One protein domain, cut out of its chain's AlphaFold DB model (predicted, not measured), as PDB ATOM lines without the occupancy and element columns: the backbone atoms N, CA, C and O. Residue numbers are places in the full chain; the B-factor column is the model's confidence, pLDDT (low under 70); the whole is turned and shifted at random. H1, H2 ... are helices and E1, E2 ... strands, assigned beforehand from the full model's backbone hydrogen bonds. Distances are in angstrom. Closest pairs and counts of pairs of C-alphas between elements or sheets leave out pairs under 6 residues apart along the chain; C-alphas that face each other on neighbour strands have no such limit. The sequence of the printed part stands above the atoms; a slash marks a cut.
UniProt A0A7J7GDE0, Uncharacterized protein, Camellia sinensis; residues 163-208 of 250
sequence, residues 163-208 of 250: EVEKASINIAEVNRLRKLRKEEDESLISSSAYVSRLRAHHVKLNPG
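What this domain is: This is residues 163 to 208 of the 250 residues of an uncharacterized protein of Camellia sinensis (UniProt A0A7J7GDE0). A short two-stranded ribbon, E1 and E2, stands at one end of the long helix H3, which starts directly after E2 and runs away from it as an arm whose far end, residues 202 to 205, sticks out together with the tail 206 to 208. The small helix H2, in the loop between the strands, folds back to touch H3, and the small helix H1 sits by H3's first residues. The printed part has 46 residues, with three named helices and two named strands in the order H1, E1, H2, E2, H3; the sheet, order E1 - E2, is antiparallel and the class is mixed, helices and strands. It is only just compact, close to loose, with a radius of gyration of the C-alphas of 10.8 A and spans of 29 by 25 by 16 A.

Where its parts are: E1 is residues 168 to 170, 7.0 A, and E2 is residues 188 to 190, 7.2 A. H3, residues 191 to 205, runs 20.8 A from C-alpha 191 at (11.992, 11.362, 82.535) to C-alpha 205 at (8.994, -3.340, 97.000). H2 is residues 177 to 180, 5.5 A. H1 is residues 163 to 166, 5.1 A, from C-alpha 163 at (19.176, 15.503, 80.635).

How they stand to each other: E1 and E2 are antiparallel at 148 degrees, with N 169 and O 189 2.8 A apart, within hydrogen-bond range. The closest C-alphas of E1 and H3, Ser 168 and Ser 191, are 5.4 A apart. H2 and H3 touch, closest at the C-alphas of Leu 180 and Arg 197, 6.0 A. H1 and H3 touch, by H3's residues 191 to 192 alone, closest at the C-alphas of Val 164 and Ser 191, 5.3 A. H1 and H2 are apart. In H3 every O i to N i+4 pair is within hydrogen-bond range; H1 and H2 are too short for such a pair.

The domain as a whole: The two C-alphas farthest apart, Asp 185 and Gly 208, are 30.8 A apart. The printed part has no cut and no long link. Its mean pLDDT is 91.9, and no printed residue is under 70.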
ATOM      1  N   GLU A 163      19.627  16.524  81.592       91.69
ATOM      2  CA  GLU A 163      19.176  15.503  80.635       91.69
ATOM      3  C   GLU A 163      17.873  14.831  81.103       91.69
ATOM      4  O   GLU A 163      17.019  14.488  80.279       91.69
ATOM      5  N   VAL A 164      17.656  14.734  82.422       89.19
ATOM      6  CA  VAL A 164      16.452  14.139  83.037       89.19
ATOM      7  C   VAL A 164      15.197  14.994  82.811       89.19
ATOM      8  O   VAL A 164      14.086  14.463  82.783       89.19
ATOM      9  N   GLU A 165      15.347  16.303  82.608       88.00
ATOM     10  CA  GLU A 165      14.234  17.182  82.226       88.00
ATOM     11  C   GLU A 165      13.884  17.045  80.732       88.00
ATOM     12  O   GLU A 165      12.713  17.013  80.355       88.00
ATOM     13  N   LYS A 166      14.904  16.914  79.872       90.44
ATOM     14  CA  LYS A 166      14.769  16.943  78.403       90.44
ATOM     15  C   LYS A 166      14.312  15.610  77.801       90.44
ATOM     16  O   LYS A 166      13.712  15.600  76.726       90.44
ATOM     17  N   ALA A 167      14.620  14.487  78.446       91.94
ATOM     18  CA  ALA A 167      14.308  13.160  77.926       91.94
ATOM     19  C   ALA A 167      12.838  12.758  78.161       91.94
ATOM     20  O   ALA A 167      12.296  12.914  79.259       91.94
ATOM     21  N   SER A 168      12.211  12.129  77.164       93.25
ATOM     22  CA  SER A 168      10.880  11.512  77.265       93.25
ATOM     23  C   SER A 168      10.942  10.005  76.997       93.25
ATOM     24  O   SER A 168      11.762   9.526  76.214       93.25
ATOM     25  N   ILE A 169      10.100   9.237  77.696       92.88
ATOM     26  CA  ILE A 169      10.168   7.771  77.767       92.88
ATOM     27  C   ILE A 169       8.819   7.161  77.382       92.88
ATOM     28  O   ILE A 169       7.775   7.551  77.907       92.88
ATOM     29  N   ASN A 170       8.852   6.153  76.503       93.44
ATOM     30  CA  ASN A 170       7.689   5.331  76.183       93.44
ATOM     31  C   ASN A 170       7.533   4.196  77.208       93.44
ATOM     32  O   ASN A 170       8.327   3.255  77.245       93.44
ATOM     33  N   ILE A 171       6.491   4.271  78.039       93.00
ATOM     34  CA  ILE A 171       6.193   3.246  79.052       93.00
ATOM     35  C   ILE A 171       5.211   2.170  78.558       93.00
ATOM     36  O   ILE A 171       5.085   1.117  79.188       93.00
ATOM     37  N   ALA A 172       4.528   2.404  77.432       90.94
ATOM     38  CA  ALA A 172       3.594   1.452  76.831       90.94
ATOM     39  C   ALA A 172       4.313   0.327  76.071       90.94
ATOM     40  O   ALA A 172       3.826  -0.806  76.034       90.94
ATOM     41  N   GLU A 173       5.474   0.614  75.484       90.94
ATOM     42  CA  GLU A 173       6.267  -0.338  74.702       90.94
ATOM     43  C   GLU A 173       6.720  -1.547  75.540       90.94
ATOM     44  O   GLU A 173       6.455  -2.699  75.190       90.94
ATOM     45  N   VAL A 174       7.339  -1.298  76.698       90.75
ATOM     46  CA  VAL A 174       7.996  -2.337  77.502       90.75
ATOM     47  C   VAL A 174       7.096  -2.822  78.642       90.75
ATOM     48  O   VAL A 174       6.791  -2.082  79.574       90.75
ATOM     49  N   ASN A 175       6.764  -4.119  78.655       92.12
ATOM     50  CA  ASN A 175       5.906  -4.758  79.674       92.12
ATOM     51  C   ASN A 175       6.317  -4.495  81.140       92.12
ATOM     52  O   ASN A 175       5.464  -4.491  82.025       92.12
ATOM     53  N   ARG A 176       7.610  -4.270  81.418       91.69
ATOM     54  CA  ARG A 176       8.105  -3.896  82.758       91.69
ATOM     55  C   ARG A 176       7.681  -2.482  83.172       91.69
ATOM     56  O   ARG A 176       7.426  -2.267  84.350       91.69
ATOM     57  N   LEU A 177       7.606  -1.548  82.221       91.44
ATOM     58  CA  LEU A 177       7.316  -0.130  82.457       91.44
ATOM     59  C   LEU A 177       5.815   0.168  82.515       91.44
ATOM     60  O   LEU A 177       5.418   1.096  83.209       91.44
ATOM     61  N   ARG A 178       4.969  -0.688  81.924       90.81
ATOM     62  CA  ARG A 178       3.499  -0.638  82.084       90.81
ATOM     63  C   ARG A 178       3.039  -0.656  83.550       90.81
ATOM     64  O   ARG A 178       1.959  -0.166  83.850       90.81
ATOM     65  N   LYS A 179       3.867  -1.173  84.471       90.62
ATOM     66  CA  LYS A 179       3.644  -1.135  85.932       90.62
ATOM     67  C   LYS A 179       3.802   0.253  86.569       90.62
ATOM     68  O   LYS A 179       3.472   0.405  87.740       90.62
ATOM     69  N   LEU A 180       4.343   1.229  85.838       91.56
ATOM     70  CA  LEU A 180       4.535   2.616  86.281       91.56
ATOM     71  C   LEU A 180       3.415   3.549  85.789       91.56
ATOM     72  O   LEU A 180       3.499   4.762  85.991       91.56
ATOM     73  N   ARG A 181       2.375   2.999  85.151       91.62
ATOM     74  CA  ARG A 181       1.157   3.740  84.825       91.62
ATOM     75  C   ARG A 181       0.388   4.143  86.081       91.62
ATOM     76  O   ARG A 181       0.289   3.359  87.024       91.62
ATOM     77  N   LYS A 182      -0.173   5.349  86.052       89.31
ATOM     78  CA  LYS A 182      -1.251   5.828  86.925       89.31
ATOM     79  C   LYS A 182      -2.596   5.736  86.194       89.31
ATOM     80  O   LYS A 182      -3.559   5.244  86.768       89.31
ATOM     81  N   GLU A 183      -2.625   6.146  84.927       88.00
ATOM     82  CA  GLU A 183      -3.782   6.100  84.022       88.00
ATOM     83  C   GLU A 183      -3.552   5.069  82.898       88.00
ATOM     84  O   GLU A 183      -2.414   4.754  82.543       88.00
ATOM     85  N   GLU A 184      -4.628   4.483  82.362       85.06
ATOM     86  CA  GLU A 184      -4.561   3.332  81.447       85.06
ATOM     87  C   GLU A 184      -3.908   3.665  80.090       85.06
ATOM     88  O   GLU A 184      -3.057   2.902  79.610       85.06
ATOM     89  N   ASP A 185      -4.240   4.831  79.529       83.38
ATOM     90  CA  ASP A 185      -3.795   5.298  78.209       83.38
ATOM     91  C   ASP A 185      -2.406   5.972  78.210       83.38
ATOM     92  O   ASP A 185      -1.871   6.322  77.151       83.38
ATOM     93  N   GLU A 186      -1.750   6.096  79.372       89.19
ATOM     94  CA  GLU A 186      -0.400   6.659  79.464       89.19
ATOM     95  C   GLU A 186       0.597   5.868  78.597       89.19
ATOM     96  O   GLU A 186       0.838   4.662  78.779       89.19
ATOM     97  N   SER A 187       1.212   6.573  77.645       89.19
ATOM     98  CA  SER A 187       2.162   6.009  76.682       89.19
ATOM     99  C   SER A 187       3.518   6.706  76.704       89.19
ATOM    100  O   SER A 187       4.529   6.016  76.824       89.19
ATOM    101  N   LEU A 188       3.550   8.040  76.660       93.56
ATOM    102  CA  LEU A 188       4.757   8.870  76.733       93.56
ATOM    103  C   LEU A 188       4.755   9.705  78.019       93.56
ATOM    104  O   LEU A 188       3.749  10.335  78.331       93.56
ATOM    105  N   ILE A 189       5.872   9.717  78.751       93.94
ATOM    106  CA  ILE A 189       6.033  10.440  80.027       93.94
ATOM    107  C   ILE A 189       7.410  11.134  80.068       93.94
ATOM    108  O   ILE A 189       8.367  10.648  79.462       93.94
ATOM    109  N   SER A 190       7.529  12.266  80.772       94.88
ATOM    110  CA  SER A 190       8.813  12.929  81.057       94.88
ATOM    111  C   SER A 190       9.733  12.066  81.933       94.88
ATOM    112  O   SER A 190       9.276  11.283  82.772       94.88
ATOM    113  N   SER A 191      11.053  12.202  81.775       93.56
ATOM    114  CA  SER A 191      11.992  11.362  82.535       93.56
ATOM    115  C   SER A 191      12.026  11.696  84.030       93.56
ATOM    116  O   SER A 191      12.224  10.788  84.837       93.56
ATOM    117  N   SER A 192      11.711  12.933  84.423       92.69
ATOM    118  CA  SER A 192      11.466  13.311  85.823       92.69
ATOM    119  C   SER A 192      10.332  12.487  86.451       92.69
ATOM    120  O   SER A 192      10.547  11.778  87.438       92.69
ATOM    121  N   ALA A 193       9.144  12.483  85.838       93.44
ATOM    122  CA  ALA A 193       7.995  11.723  86.326       93.44
ATOM    123  C   ALA A 193       8.232  10.202  86.263       93.44
ATOM    124  O   ALA A 193       7.821   9.481  87.175       93.44
ATOM    125  N   TYR A 194       8.942   9.703  85.244       94.81
ATOM    126  CA  TYR A 194       9.395   8.309  85.182       94.81
ATOM    127  C   TYR A 194      10.297   7.938  86.371       94.81
ATOM    128  O   TYR A 194      10.050   6.928  87.032       94.81
ATOM    129  N   VAL A 195      11.304   8.761  86.688       94.56
ATOM    130  CA  VAL A 195      12.216   8.538  87.822       94.56
ATOM    131  C   VAL A 195      11.461   8.575  89.153       94.56
ATOM    132  O   VAL A 195      11.666   7.688  89.983       94.56
ATOM    133  N   SER A 196      10.545   9.525  89.356       93.88
ATOM    134  CA  SER A 196       9.726   9.596  90.577       93.88
ATOM    135  C   SER A 196       8.803   8.379  90.733       93.88
ATOM    136  O   SER A 196       8.759   7.771  91.805       93.88
ATOM    137  N   ARG A 197       8.145   7.928  89.654       95.00
ATOM    138  CA  ARG A 197       7.341   6.686  89.642       95.00
ATOM    139  C   ARG A 197       8.197   5.447  89.925       95.00
ATOM    140  O   ARG A 197       7.779   4.571  90.683       95.00
ATOM    141  N   LEU A 198       9.408   5.377  89.367       95.69
ATOM    142  CA  LEU A 198      10.351   4.279  89.593       95.69
ATOM    143  C   LEU A 198      10.861   4.244  91.045       95.69
ATOM    144  O   LEU A 198      10.934   3.164  91.631       95.69
ATOM    145  N   ARG A 199      11.146   5.407  91.652       94.31
ATOM    146  CA  ARG A 199      11.489   5.540  93.082       94.31
ATOM    147  C   ARG A 199      10.339   5.069  93.976       94.31
ATOM    148  O   ARG A 199      10.564   4.232  94.848       94.31
ATOM    149  N   ALA A 200       9.107   5.510  93.715       94.31
ATOM    150  CA  ALA A 200       7.925   5.064  94.457       94.31
ATOM    151  C   ALA A 200       7.701   3.540  94.342       94.31
ATOM    152  O   ALA A 200       7.453   2.864  95.340       94.31
ATOM    153  N   HIS A 201       7.866   2.967  93.144       94.69
ATOM    154  CA  HIS A 201       7.804   1.517  92.936       94.69
ATOM    155  C   HIS A 201       8.955   0.770  93.643       94.69
ATOM    156  O   HIS A 201       8.750  -0.342  94.130       94.69
ATOM    157  N   HIS A 202      10.154   1.356  93.734       94.75
ATOM    158  CA  HIS A 202      11.259   0.779  94.503       94.75
ATOM    159  C   HIS A 202      10.937   0.731  96.001       94.75
ATOM    160  O   HIS A 202      11.039  -0.350  96.578       94.75
ATOM    161  N   VAL A 203      10.475   1.837  96.598       93.31
ATOM    162  CA  VAL A 203      10.064   1.911  98.018       93.31
ATOM    163  C   VAL A 203       8.908   0.950  98.322       93.31
ATOM    164  O   VAL A 203       8.905   0.292  99.358       93.31
ATOM    165  N   LYS A 204       7.956   0.788  97.392       93.88
ATOM    166  CA  LYS A 204       6.842  -0.170  97.524       93.88
ATOM    167  C   LYS A 204       7.286  -1.641  97.571       93.88
ATOM    168  O   LYS A 204       6.574  -2.462  98.139       93.88
ATOM    169  N   LEU A 205       8.422  -1.985  96.958       94.06
ATOM    170  CA  LEU A 205       8.994  -3.340  97.000       94.06
ATOM    171  C   LEU A 205      10.067  -3.513  98.085       94.06
ATOM    172  O   LEU A 205      10.268  -4.624  98.562       94.06
ATOM    173  N   ASN A 206      10.755  -2.432  98.446       94.19
ATOM    174  CA  ASN A 206      11.878  -2.402  99.374       94.19
ATOM    175  C   ASN A 206      11.574  -1.303 100.409       94.19
ATOM    176  O   ASN A 206      11.969  -0.151 100.199       94.19
ATOM    177  N   PRO A 207      10.812  -1.608 101.478       92.06
ATOM    178  CA  PRO A 207      10.487  -0.617 102.497       92.06
ATOM    179  C   PRO A 207      11.773  -0.073 103.133       92.06
ATOM    180  O   PRO A 207      12.702  -0.827 103.422       92.06
ATOM    181  N   GLY A 208      11.831   1.247 103.326       87.56
ATOM    182  CA  GLY A 208      13.036   1.934 103.791       87.56
ATOM    183  C   GLY A 208      13.456   1.486 105.190       87.56
ATOM    184  O   GLY A 208      12.712   1.662 106.153       87.56
TER     185      GLY A 208